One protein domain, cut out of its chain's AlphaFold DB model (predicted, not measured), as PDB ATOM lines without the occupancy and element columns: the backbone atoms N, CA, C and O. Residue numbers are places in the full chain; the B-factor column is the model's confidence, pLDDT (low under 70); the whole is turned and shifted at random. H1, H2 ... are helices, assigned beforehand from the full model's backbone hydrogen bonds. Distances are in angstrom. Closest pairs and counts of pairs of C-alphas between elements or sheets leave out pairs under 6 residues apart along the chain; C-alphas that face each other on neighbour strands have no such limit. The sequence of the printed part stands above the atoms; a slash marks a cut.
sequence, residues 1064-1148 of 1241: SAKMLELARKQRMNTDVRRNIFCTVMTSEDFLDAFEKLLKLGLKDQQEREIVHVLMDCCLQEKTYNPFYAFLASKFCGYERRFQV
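AT A GLANCE: This is residues 1064 to 1148 of the 1241 residues of the protein "Nucleolar MIF4G domain-containing protein 1" of Heterocephalus glaber (UniProt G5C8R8). Two helical hairpins, H2 with H3 and H4 with H5, pack side on and crossed, so that their four helices sit at the corners of a four-sided ring. H1 packs on H2 at the edge of this ring, reaching across H2 and touching no other helix. The printed part has 85 residues with five named helices, H1 to H5 in order along the chain, and no named strand; its class is all helix. The whole is compact, with a radius of gyration of the C-alphas of 12.0 A, and rounded, spanning 32 by 28 by 21 A.

IN THESE COORDINATES: Start at C-alpha 1065, at (-25.729, 12.057, 11.110); from there H1 runs through residues 1065 to 1073, 12.7 A from first to last C-alpha. H2, residues 1079 to 1089, follows with 14.9 A, and then H3, residues 1094 to 1102, with 12.3 A. Find C-alpha 1112 at (-11.840, -8.910, 8.062), where H4, residues 1112 to 1122, begins its 15.9 A. H5, the longest with 12 residues, 1131 to 1142, covers 16.5 A and ends at C-alpha 1142, at (-13.759, -15.998, 19.519).

HOW THE PARTS SIT: From H1, look to Ala 1071, whose C-alpha is 5.8 A from that of Arg 1082 in H2, the closest pair of the two. H1 and H2 touch, opposite ways, at a steep tilt of 68 degrees, only just short of about perpendicular. H2 is the hub, touching H1, H3 and H4. H2 and H3 form a helical hairpin at a shallow tilt of 23 degrees, with the C-alphas of Val 1088 and Ala 1097 closest at 5.5 A. H2 and H4 touch, the same way, at a steep tilt of 50 degrees; their closest C-alphas, of Ile 1084 and Ile 1114, are 6.4 A apart. H3 and H5 touch, the same way, at a steep tilt of 52 degrees; Phe 1094 and Leu 1135 have the closest C-alphas, 5.2 A apart. H4 and H5 form the second helical hairpin, at a shallow tilt of 20 degrees; H5 touches H4 with residues 1132 to 1136 alone, and the closest C-alphas, of Leu 1118 and Tyr 1132, are 6.5 A apart. H2 and H5 are apart, and H3 and H4 are only just apart, at 8.2 A. In H1, H2, H3, H4 and H5 every O i to N i+4 pair is within hydrogen-bond range.

THE WHOLE: The two C-alphas farthest apart, those of Ala 1065 and Arg 1144, are 34.1 A apart. The printed part has no cut. The links H1 to H2 and H2 to H3 are tight, H3 to H4 and H4 to H5 are short, and no link is long. The mean pLDDT of the printed part is 82.6; look for values under 70 at residues 1144 to 1145 and 1147 to 1148.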
ATOM      1  N   SER A1064     -26.583   8.310  14.070       71.19
ATOM      2  CA  SER A1064     -26.703   9.774  14.061       71.19
ATOM      3  C   SER A1064     -25.874  10.387  12.927       71.19
ATOM      4  O   SER A1064     -24.722  10.003  12.723       71.19
ATOM      5  N   ALA A1065     -26.407  11.398  12.233       76.69
ATOM      6  CA  ALA A1065     -25.729  12.057  11.110       76.69
ATOM      7  C   ALA A1065     -24.316  12.574  11.463       76.69
ATOM      8  O   ALA A1065     -23.419  12.552  10.623       76.69
ATOM      9  N   LYS A1066     -24.085  12.958  12.729       78.75
ATOM     10  CA  LYS A1066     -22.757  13.351  13.236       78.75
ATOM     11  C   LYS A1066     -21.738  12.200  13.197       78.75
ATOM     12  O   LYS A1066     -20.565  12.446  12.943       78.75
ATOM     13  N   MET A1067     -22.177  10.959  13.408       81.44
ATOM     14  CA  MET A1067     -21.318   9.770  13.367       81.44
ATOM     15  C   MET A1067     -20.960   9.375  11.932       81.44
ATOM     16  O   MET A1067     -19.809   9.038  11.677       81.44
ATOM     17  N   LEU A1068     -21.901   9.488  10.984       81.12
ATOM     18  CA  LEU A1068     -21.611   9.293   9.556       81.12
ATOM     19  C   LEU A1068     -20.600  10.328   9.038       81.12
ATOM     20  O   LEU A1068     -19.707   9.993   8.263       81.12
ATOM     21  N   GLU A1069     -20.700  11.572   9.509       81.06
ATOM     22  CA  GLU A1069     -19.765  12.641   9.158       81.06
ATOM     23  C   GLU A1069     -18.363  12.437   9.764       81.06
ATOM     24  O   GLU A1069     -17.356  12.701   9.108       81.06
ATOM     25  N   LEU A1070     -18.268  11.889  10.982       81.12
ATOM     26  CA  LEU A1070     -16.992  11.421  11.536       81.12
ATOM     27  C   LEU A1070     -16.421  10.244  10.729       81.12
ATOM     28  O   LEU A1070     -15.230  10.245  10.425       81.12
ATOM     29  N   ALA A1071     -17.259   9.293  10.309       84.00
ATOM     30  CA  ALA A1071     -16.835   8.142   9.510       84.00
ATOM     31  C   ALA A1071     -16.221   8.565   8.161       84.00
ATOM     32  O   ALA A1071     -15.164   8.063   7.776       84.00
ATOM     33  N   ARG A1072     -16.826   9.551   7.476       81.06
ATOM     34  CA  ARG A1072     -16.263  10.164   6.254       81.06
ATOM     35  C   ARG A1072     -14.875  10.754   6.502       81.06
ATOM     36  O   ARG A1072     -13.950  10.474   5.744       81.06
ATOM     37  N   LYS A1073     -14.712  11.523   7.585       82.31
ATOM     38  CA  LYS A1073     -13.423  12.126   7.975       82.31
ATOM     39  C   LYS A1073     -12.362  11.072   8.286       82.31
ATOM     40  O   LYS A1073     -11.206  11.272   7.929       82.31
ATOM     41  N   GLN A1074     -12.767   9.927   8.836       78.62
ATOM     42  CA  GLN A1074     -11.896   8.767   9.044       78.62
ATOM     43  C   GLN A1074     -11.663   7.894   7.793       78.62
ATOM     44  O   GLN A1074     -11.117   6.798   7.901       78.62
ATOM     45  N   ARG A1075     -12.056   8.365   6.599       76.75
ATOM     46  CA  ARG A1075     -11.942   7.659   5.304       76.75
ATOM     47  C   ARG A1075     -12.702   6.326   5.233       76.75
ATOM     48  O   ARG A1075     -12.416   5.495   4.370       76.75
ATOM     49  N   MET A1076     -13.728   6.146   6.066       80.69
ATOM     50  CA  MET A1076     -14.653   5.012   5.989       80.69
ATOM     51  C   MET A1076     -15.596   5.218   4.795       80.69
ATOM     52  O   MET A1076     -16.677   5.794   4.913       80.69
ATOM     53  N   ASN A1077     -15.152   4.800   3.610       77.62
ATOM     54  CA  ASN A1077     -15.874   4.977   2.351       77.62
ATOM     55  C   ASN A1077     -17.038   3.979   2.190       77.62
ATOM     56  O   ASN A1077     -18.170   4.395   1.927       77.62
ATOM     57  N   THR A1078     -16.797   2.682   2.403       85.62
ATOM     58  CA  THR A1078     -17.828   1.639   2.262       85.62
ATOM     59  C   THR A1078     -18.847   1.661   3.404       85.62
ATOM     60  O   THR A1078     -18.516   1.960   4.553       85.62
ATOM     61  N   ASP A1079     -20.093   1.283   3.115       82.81
ATOM     62  CA  ASP A1079     -21.162   1.167   4.117       82.81
ATOM     63  C   ASP A1079     -20.829   0.136   5.202       82.81
ATOM     64  O   ASP A1079     -21.147   0.348   6.367       82.81
ATOM     65  N   VAL A1080     -20.101  -0.932   4.853       85.88
ATOM     66  CA  VAL A1080     -19.581  -1.912   5.822       85.88
ATOM     67  C   VAL A1080     -18.634  -1.235   6.815       85.88
ATOM     68  O   VAL A1080     -18.851  -1.340   8.022       85.88
ATOM     69  N   ARG A1081     -17.634  -0.478   6.337       87.50
ATOM     70  CA  ARG A1081     -16.703   0.252   7.214       87.50
ATOM     71  C   ARG A1081     -17.418   1.316   8.047       87.50
ATOM     72  O   ARG A1081     -17.150   1.414   9.240       87.50
ATOM     73  N   ARG A1082     -18.371   2.057   7.464       87.81
ATOM     74  CA  ARG A1082     -19.195   3.042   8.193       87.81
ATOM     75  C   ARG A1082     -20.046   2.385   9.284       87.81
ATOM     76  O   ARG A1082     -20.064   2.886  10.402       87.81
ATOM     77  N   ASN A1083     -20.677   1.244   9.011       87.12
ATOM     78  CA  ASN A1083     -21.493   0.523   9.990       87.12
ATOM     79  C   ASN A1083     -20.651  -0.068  11.128       87.12
ATOM     80  O   ASN A1083     -21.036   0.072  12.289       87.12
ATOM     81  N   ILE A1084     -19.493  -0.665  10.823       90.31
ATOM     82  CA  ILE A1084     -18.534  -1.138  11.835       90.31
ATOM     83  C   ILE A1084     -18.075   0.047  12.695       90.31
ATOM     84  O   ILE A1084     -18.246   0.011  13.911       90.31
ATOM     85  N   PHE A1085     -17.565   1.116  12.073       90.56
ATOM     86  CA  PHE A1085     -17.088   2.321  12.760       90.56
ATOM     87  C   PHE A1085     -18.150   2.917  13.686       90.56
ATOM     88  O   PHE A1085     -17.886   3.173  14.859       90.56
ATOM     89  N   CYS A1086     -19.371   3.109  13.183       87.31
ATOM     90  CA  CYS A1086     -20.447   3.672  13.982       87.31
ATOM     91  C   CYS A1086     -20.886   2.718  15.092       87.31
ATOM     92  O   CYS A1086     -21.126   3.188  16.192       87.31
ATOM     93  N   THR A1087     -20.908   1.404  14.860       87.88
ATOM     94  CA  THR A1087     -21.210   0.428  15.916       87.88
ATOM     95  C   THR A1087     -20.171   0.482  17.036       87.88
ATOM     96  O   THR A1087     -20.543   0.583  18.203       87.88
ATOM     97  N   VAL A1088     -18.881   0.478  16.688       90.50
ATOM     98  CA  VAL A1088     -17.758   0.600  17.631       90.50
ATOM     99  C   VAL A1088     -17.864   1.896  18.442       90.50
ATOM    100  O   VAL A1088     -17.826   1.851  19.667       90.50
ATOM    101  N   MET A1089     -18.089   3.033  17.776       87.12
ATOM    102  CA  MET A1089     -18.165   4.363  18.399       87.12
ATOM    103  C   MET A1089     -19.514   4.694  19.074       87.12
ATOM    104  O   MET A1089     -19.637   5.744  19.701       87.12
ATOM    105  N   THR A1090     -20.540   3.842  18.952       88.31
ATOM    106  CA  THR A1090     -21.812   3.943  19.705       88.31
ATOM    107  C   THR A1090     -22.032   2.740  20.627       88.31
ATOM    108  O   THR A1090     -23.169   2.329  20.891       88.31
ATOM    109  N   SER A1091     -20.941   2.127  21.077       89.19
ATOM    110  CA  SER A1091     -20.950   1.100  22.115       89.19
ATOM    111  C   SER A1091     -20.403   1.660  23.417       89.19
ATOM    112  O   SER A1091     -19.512   2.503  23.403       89.19
ATOM    113  N   GLU A1092     -20.971   1.212  24.531       86.25
ATOM    114  CA  GLU A1092     -20.605   1.694  25.870       86.25
ATOM    115  C   GLU A1092     -19.372   0.947  26.399       86.25
ATOM    116  O   GLU A1092     -18.488   1.548  27.003       86.25
ATOM    117  N   ASP A1093     -19.280  -0.348  26.088       90.38
ATOM    118  CA  ASP A1093     -18.225  -1.264  26.523       90.38
ATOM    119  C   ASP A1093     -17.689  -2.102  25.356       90.38
ATOM    120  O   ASP A1093     -18.381  -2.345  24.365       90.38
ATOM    121  N   PHE A1094     -16.478  -2.648  25.494       87.75
ATOM    122  CA  PHE A1094     -15.904  -3.548  24.482       87.75
ATOM    123  C   PHE A1094     -16.696  -4.867  24.337       87.75
ATOM    124  O   PHE A1094     -16.672  -5.483  23.275       87.75
ATOM    125  N   LEU A1095     -17.423  -5.307  25.374       88.31
ATOM    126  CA  LEU A1095     -18.326  -6.467  25.290       88.31
ATOM    127  C   LEU A1095     -19.607  -6.142  24.508       88.31
ATOM    128  O   LEU A1095     -20.035  -6.937  23.673       88.31
ATOM    129  N   ASP A1096     -20.177  -4.959  24.737       89.75
ATOM    130  CA  ASP A1096     -21.331  -4.434  24.002       89.75
ATOM    131  C   ASP A1096     -20.978  -4.205  22.519       89.75
ATOM    132  O   ASP A1096     -21.704  -4.658  21.633       89.75
ATOM    133  N   ALA A1097     -19.799  -3.638  22.237       92.38
ATOM    134  CA  ALA A1097     -19.255  -3.507  20.886       92.38
ATOM    135  C   ALA A1097     -19.087  -4.863  20.188       92.38
ATOM    136  O   ALA A1097     -19.529  -5.034  19.051       92.38
ATOM    137  N   PHE A1098     -18.489  -5.842  20.871       90.62
ATOM    138  CA  PHE A1098     -18.311  -7.199  20.358       90.62
ATOM    139  C   PHE A1098     -19.659  -7.863  20.024       90.62
ATOM    140  O   PHE A1098     -19.842  -8.373  18.918       90.62
ATOM    141  N   GLU A1099     -20.638  -7.789  20.930       89.94
ATOM    142  CA  GLU A1099     -21.987  -8.305  20.686       89.94
ATOM    143  C   GLU A1099     -22.707  -7.590  19.533       89.94
ATOM    144  O   GLU A1099     -23.335  -8.252  18.704       89.94
ATOM    145  N   LYS A1100     -22.656  -6.253  19.470       89.81
ATOM    146  CA  LYS A1100     -23.298  -5.468  18.405       89.81
ATOM    147  C   LYS A1100     -22.675  -5.750  17.037       89.81
ATOM    148  O   LYS A1100     -23.412  -5.902  16.068       89.81
ATOM    149  N   LEU A1101     -21.350  -5.888  16.960       89.75
ATOM    150  CA  LEU A1101     -20.637  -6.224  15.725       89.75
ATOM    151  C   LEU A1101     -20.980  -7.631  15.215       89.75
ATOM    152  O   LEU A1101     -21.234  -7.786  14.023       89.75
ATOM    153  N   LEU A1102     -21.071  -8.641  16.090       87.38
ATOM    154  CA  LEU A1102     -21.541  -9.978  15.689       87.38
ATOM    155  C   LEU A1102     -22.992  -9.947  15.171       87.38
ATOM    156  O   LEU A1102     -23.332 -10.656  14.225       87.38
ATOM    157  N   LYS A1103     -23.844  -9.081  15.736       86.62
ATOM    158  CA  LYS A1103     -25.236  -8.882  15.289       86.62
ATOM    159  C   LYS A1103     -25.358  -8.184  13.923       86.62
ATOM    160  O   LYS A1103     -26.458  -8.174  13.379       86.62
ATOM    161  N   LEU A1104     -24.271  -7.661  13.336       83.06
ATOM    162  CA  LEU A1104     -24.274  -7.118  11.966       83.06
ATOM    163  C   LEU A1104     -24.316  -8.201  10.871       83.06
ATOM    164  O   LEU A1104     -24.602  -7.870   9.723       83.06
ATOM    165  N   GLY A1105     -24.023  -9.471  11.186       75.44
ATOM    166  CA  GLY A1105     -24.154 -10.584  10.231       75.44
ATOM    167  C   GLY A1105     -23.268 -10.474   8.979       75.44
ATOM    168  O   GLY A1105     -23.686 -10.871   7.889       75.44
ATOM    169  N   LEU A1106     -22.070  -9.898   9.116       83.00
ATOM    170  CA  LEU A1106     -21.123  -9.711   8.011       83.00
ATOM    171  C   LEU A1106     -20.641 -11.056   7.438       83.00
ATOM    172  O   LEU A1106     -20.499 -12.041   8.157       83.00
ATOM    173  N   LYS A1107     -20.367 -11.101   6.129       76.25
ATOM    174  CA  LYS A1107     -19.853 -12.305   5.448       76.25
ATOM    175  C   LYS A1107     -18.352 -12.486   5.700       76.25
ATOM    176  O   LYS A1107     -17.650 -11.493   5.840       76.25
ATOM    177  N   ASP A1108     -17.843 -13.718   5.618       74.69
ATOM    178  CA  ASP A1108     -16.446 -14.149   5.862       74.69
ATOM    179  C   ASP A1108     -15.316 -13.161   5.487       74.69
ATOM    180  O   ASP A1108     -14.316 -13.054   6.196       74.69
ATOM    181  N   GLN A1109     -15.433 -12.454   4.358       75.12
ATOM    182  CA  GLN A1109     -14.424 -11.489   3.899       75.12
ATOM    183  C   GLN A1109     -14.693 -10.047   4.373       75.12
ATOM    184  O   GLN A1109     -13.757  -9.277   4.547       75.12
ATOM    185  N   GLN A1110     -15.950  -9.699   4.658       81.94
ATOM    186  CA  GLN A1110     -16.346  -8.453   5.327       81.94
ATOM    187  C   GLN A1110     -16.031  -8.487   6.832       81.94
ATOM    188  O   GLN A1110     -15.780  -7.443   7.418       81.94
ATOM    189  N   GLU A1111     -15.984  -9.666   7.461       82.00
ATOM    190  CA  GLU A1111     -15.524  -9.818   8.850       82.00
ATOM    191  C   GLU A1111     -14.090  -9.291   9.045       82.00
ATOM    192  O   GLU A1111     -13.779  -8.695  10.075       82.00
ATOM    193  N   ARG A1112     -13.219  -9.432   8.033       80.81
ATOM    194  CA  ARG A1112     -11.840  -8.910   8.062       80.81
ATOM    195  C   ARG A1112     -11.796  -7.391   8.218       80.81
ATOM    196  O   ARG A1112     -10.937  -6.879   8.935       80.81
ATOM    197  N   GLU A1113     -12.758  -6.678   7.629       84.88
ATOM    198  CA  GLU A1113     -12.877  -5.219   7.742       84.88
ATOM    199  C   GLU A1113     -13.067  -4.755   9.191       84.88
ATOM    200  O   GLU A1113     -12.689  -3.633   9.510       84.88
ATOM    201  N   ILE A1114     -13.555  -5.611  10.103       86.56
ATOM    202  CA  ILE A1114     -13.602  -5.283  11.536       86.56
ATOM    203  C   ILE A1114     -12.185  -5.015  12.063       86.56
ATOM    204  O   ILE A1114     -11.959  -4.008  12.726       86.56
ATOM    205  N   VAL A1115     -11.209  -5.865  11.729       83.88
ATOM    206  CA  VAL A1115      -9.819  -5.705  12.191       83.88
ATOM    207  C   VAL A1115      -9.167  -4.473  11.556       83.88
ATOM    208  O   VAL A1115      -8.480  -3.722  12.248       83.88
ATOM    209  N   HIS A1116      -9.417  -4.225  10.267       80.69
ATOM    210  CA  HIS A1116      -8.890  -3.048   9.571       80.69
ATOM    211  C   HIS A1116      -9.465  -1.738  10.132       80.69
ATOM    212  O   HIS A1116      -8.696  -0.829  10.431       80.69
ATOM    213  N   VAL A1117     -10.781  -1.661  10.367       87.44
ATOM    214  CA  VAL A1117     -11.426  -0.483  10.972       87.44
ATOM    215  C   VAL A1117     -10.944  -0.255  12.406       87.44
ATOM    216  O   VAL A1117     -10.639   0.880  12.751       87.44
ATOM    217  N   LEU A1118     -10.805  -1.300  13.233       86.50
ATOM    218  CA  LEU A1118     -10.274  -1.156  14.599       86.50
ATOM    219  C   LEU A1118      -8.836  -0.607  14.606       86.50
ATOM    220  O   LEU A1118      -8.527   0.280  15.402       86.50
ATOM    221  N   MET A1119      -7.975  -1.085  13.700       80.12
ATOM    222  CA  MET A1119      -6.621  -0.547  13.530       80.12
ATOM    223  C   MET A1119      -6.638   0.906  13.040       80.12
ATOM    224  O   MET A1119      -5.889   1.730  13.558       80.12
ATOM    225  N   ASP A1120      -7.496   1.241  12.076       81.25
ATOM    226  CA  ASP A1120      -7.570   2.592  11.518       81.25
ATOM    227  C   ASP A1120      -8.157   3.604  12.517       81.25
ATOM    228  O   ASP A1120      -7.698   4.744  12.535       81.25
ATOM    229  N   CYS A1121      -9.095   3.205  13.386       85.38
ATOM    230  CA  CYS A1121      -9.536   4.011  14.530       85.38
ATOM    231  C   CYS A1121      -8.377   4.255  15.508       85.38
ATOM    232  O   CYS A1121      -8.084   5.399  15.857       85.38
ATOM    233  N   CYS A1122      -7.677   3.187  15.909       83.56
ATOM    234  CA  CYS A1122      -6.572   3.250  16.867       83.56
ATOM    235  C   CYS A1122      -5.381   4.092  16.366       83.56
ATOM    236  O   CYS A1122      -4.670   4.686  17.172       83.56
ATOM    237  N   LEU A1123      -5.162   4.164  15.048       80.12
ATOM    238  CA  LEU A1123      -4.138   5.013  14.421       80.12
ATOM    239  C   LEU A1123      -4.575   6.480  14.237       80.12
ATOM    240  O   LEU A1123      -3.735   7.323  13.927       80.12
ATOM    241  N   GLN A1124      -5.866   6.788  14.390       80.81
ATOM    242  CA  GLN A1124      -6.428   8.136  14.221       80.81
ATOM    243  C   GLN A1124      -6.779   8.827  15.544       80.81
ATOM    244  O   GLN A1124      -6.893  10.055  15.580       80.81
ATOM    245  N   GLU A1125      -6.951   8.079  16.635       81.06
ATOM    246  CA  GLU A1125      -7.161   8.674  17.953       81.06
ATOM    247  C   GLU A1125      -5.891   9.341  18.490       81.06
ATOM    248  O   GLU A1125      -4.792   8.788  18.481       81.06
ATOM    249  N   LYS A1126      -6.053  10.569  19.001       77.75
ATOM    250  CA  LYS A1126      -4.943  11.321  19.601       77.75
ATOM    251  C   LYS A1126      -4.415  10.654  20.865       77.75
ATOM    252  O   LYS A1126      -3.225  10.774  21.120       77.75
ATOM    253  N   THR A1127      -5.288  10.012  21.637       78.00
ATOM    254  CA  THR A1127      -5.032   9.328  22.915       78.00
ATOM    255  C   THR A1127      -5.190   7.826  22.745       78.00
ATOM    256  O   THR A1127      -6.132   7.420  22.071       78.00
ATOM    257  N   TYR A1128      -4.347   6.997  23.371       79.81
ATOM    258  CA  TYR A1128      -4.604   5.559  23.336       79.81
ATOM    259  C   TYR A1128      -5.877   5.223  24.101       79.81
ATOM    260  O   TYR A1128      -6.139   5.773  25.172       79.81
ATOM    261  N   ASN A1129      -6.627   4.269  23.565       83.31
ATOM    262  CA  ASN A1129      -7.817   3.741  24.190       83.31
ATOM    263  C   ASN A1129      -7.706   2.207  24.323       83.31
ATOM    264  O   ASN A1129      -7.897   1.492  23.331       83.31
ATOM    265  N   PRO A1130      -7.436   1.679  25.540       84.56
ATOM    266  CA  PRO A1130      -7.358   0.241  25.835       84.56
ATOM    267  C   PRO A1130      -8.545  -0.598  25.347       84.56
ATOM    268  O   PRO A1130      -8.400  -1.795  25.095       84.56
ATOM    269  N   PHE A1131      -9.704   0.034  25.147       87.31
ATOM    270  CA  PHE A1131     -10.877  -0.537  24.491       87.31
ATOM    271  C   PHE A1131     -10.547  -1.289  23.186       87.31
ATOM    272  O   PHE A1131     -11.046  -2.399  22.995       87.31
ATOM    273  N   TYR A1132      -9.674  -0.756  22.319       85.88
ATOM    274  CA  TYR A1132      -9.339  -1.405  21.043       85.88
ATOM    275  C   TYR A1132      -8.544  -2.703  21.230       85.88
ATOM    276  O   TYR A1132      -8.866  -3.702  20.581       85.88
ATOM    277  N   ALA A1133      -7.578  -2.738  22.159       82.62
ATOM    278  CA  ALA A1133      -6.885  -3.971  22.539       82.62
ATOM    279  C   ALA A1133      -7.858  -5.030  23.066       82.62
ATOM    280  O   ALA A1133      -7.803  -6.186  22.642       82.62
ATOM    281  N   PHE A1134      -8.766  -4.653  23.971       86.19
ATOM    282  CA  PHE A1134      -9.723  -5.596  24.547       86.19
ATOM    283  C   PHE A1134     -10.726  -6.112  23.510       86.19
ATOM    284  O   PHE A1134     -10.997  -7.314  23.477       86.19
ATOM    285  N   LEU A1135     -11.220  -5.251  22.621       87.62
ATOM    286  CA  LEU A1135     -12.139  -5.631  21.550       87.62
ATOM    287  C   LEU A1135     -11.467  -6.573  20.534       87.62
ATOM    288  O   LEU A1135     -11.986  -7.659  20.264       87.62
ATOM    289  N   ALA A1136     -10.268  -6.229  20.050       85.56
ATOM    290  CA  ALA A1136      -9.478  -7.090  19.167       85.56
ATOM    291  C   ALA A1136      -9.095  -8.426  19.839       85.56
ATOM    292  O   ALA A1136      -9.145  -9.478  19.197       85.56
ATOM    293  N   SER A1137      -8.789  -8.408  21.142       78.81
ATOM    294  CA  SER A1137      -8.538  -9.606  21.955       78.81
ATOM    295  C   SER A1137      -9.750 -10.542  21.984       78.81
ATOM    296  O   SER A1137      -9.610 -11.735  21.701       78.81
ATOM    297  N   LYS A1138     -10.964 -10.021  22.238       86.19
ATOM    298  CA  LYS A1138     -12.189 -10.841  22.217       86.19
ATOM    299  C   LYS A1138     -12.464 -11.434  20.834       86.19
ATOM    300  O   LYS A1138     -12.764 -12.624  20.763       86.19
ATOM    301  N   PHE A1139     -12.268 -10.684  19.747       85.00
ATOM    302  CA  PHE A1139     -12.371 -11.239  18.390       85.00
ATOM    303  C   PHE A1139     -11.346 -12.346  18.115       85.00
ATOM    304  O   PHE A1139     -11.719 -13.413  17.628       85.00
ATOM    305  N   CYS A1140     -10.080 -12.146  18.499       82.19
ATOM    306  CA  CYS A1140      -9.035 -13.165  18.370       82.19
ATOM    307  C   CYS A1140      -9.306 -14.419  19.221       82.19
ATOM    308  O   CYS A1140      -8.918 -15.518  18.821       82.19
ATOM    309  N   GLY A1141      -9.948 -14.273  20.383       78.31
ATOM    310  CA  GLY A1141     -10.362 -15.385  21.240       78.31
ATOM    311  C   GLY A1141     -11.596 -16.137  20.726       78.31
ATOM    312  O   GLY A1141     -11.688 -17.350  20.915       78.31
ATOM    313  N   TYR A1142     -12.519 -15.438  20.061       83.25
ATOM    314  CA  TYR A1142     -13.759 -15.998  19.519       83.25
ATOM    315  C   TYR A1142     -13.521 -16.838  18.258       83.25
ATOM    316  O   TYR A1142     -13.858 -18.022  18.219       83.25
ATOM    317  N   GLU A1143     -12.897 -16.250  17.236       75.56
ATOM    318  CA  GLU A1143     -12.803 -16.831  15.894       75.56
ATOM    319  C   GLU A1143     -11.399 -16.654  15.312       75.56
ATOM    320  O   GLU A1143     -10.746 -15.617  15.426       75.56
ATOM    321  N   ARG A1144     -10.917 -17.697  14.633       67.69
ATOM    322  CA  ARG A1144      -9.532 -17.746  14.132       67.69
ATOM    323  C   ARG A1144      -9.319 -16.930  12.863       67.69
ATOM    324  O   ARG A1144      -8.175 -16.690  12.492       67.69
ATOM    325  N   ARG A1145     -10.404 -16.488  12.226       68.19
ATOM    326  CA  ARG A1145     -10.402 -15.587  11.066       68.19
ATOM    327  C   ARG A1145      -9.771 -14.238  11.426       68.19
ATOM    328  O   ARG A1145      -8.842 -13.803  10.756       68.19
ATOM    329  N   PHE A1146     -10.184 -13.664  12.558       71.56
ATOM    330  CA  PHE A1146      -9.690 -12.383  13.083       71.56
ATOM    331  C   PHE A1146      -8.210 -12.407  13.507       71.56
ATOM    332  O   PHE A1146      -7.591 -11.358  13.642       71.56
ATOM    333  N   GLN A1147      -7.614 -13.593  13.677       64.31
ATOM    334  CA  GLN A1147      -6.195 -13.755  14.023       64.31
ATOM    335  C   GLN A1147      -5.244 -13.617  12.817       64.31
ATOM    336  O   GLN A1147      -4.027 -13.583  13.013       64.31
ATOM    337  N   VAL A1148      -5.765 -13.615  11.582       59.62
ATOM    338  CA  VAL A1148      -4.973 -13.716  10.342       59.62
ATOM    339  C   VAL A1148      -5.086 -12.430   9.527       59.62
ATOM    340  O   VAL A1148      -5.875 -12.344   8.584       59.62
TER     341      VAL A1148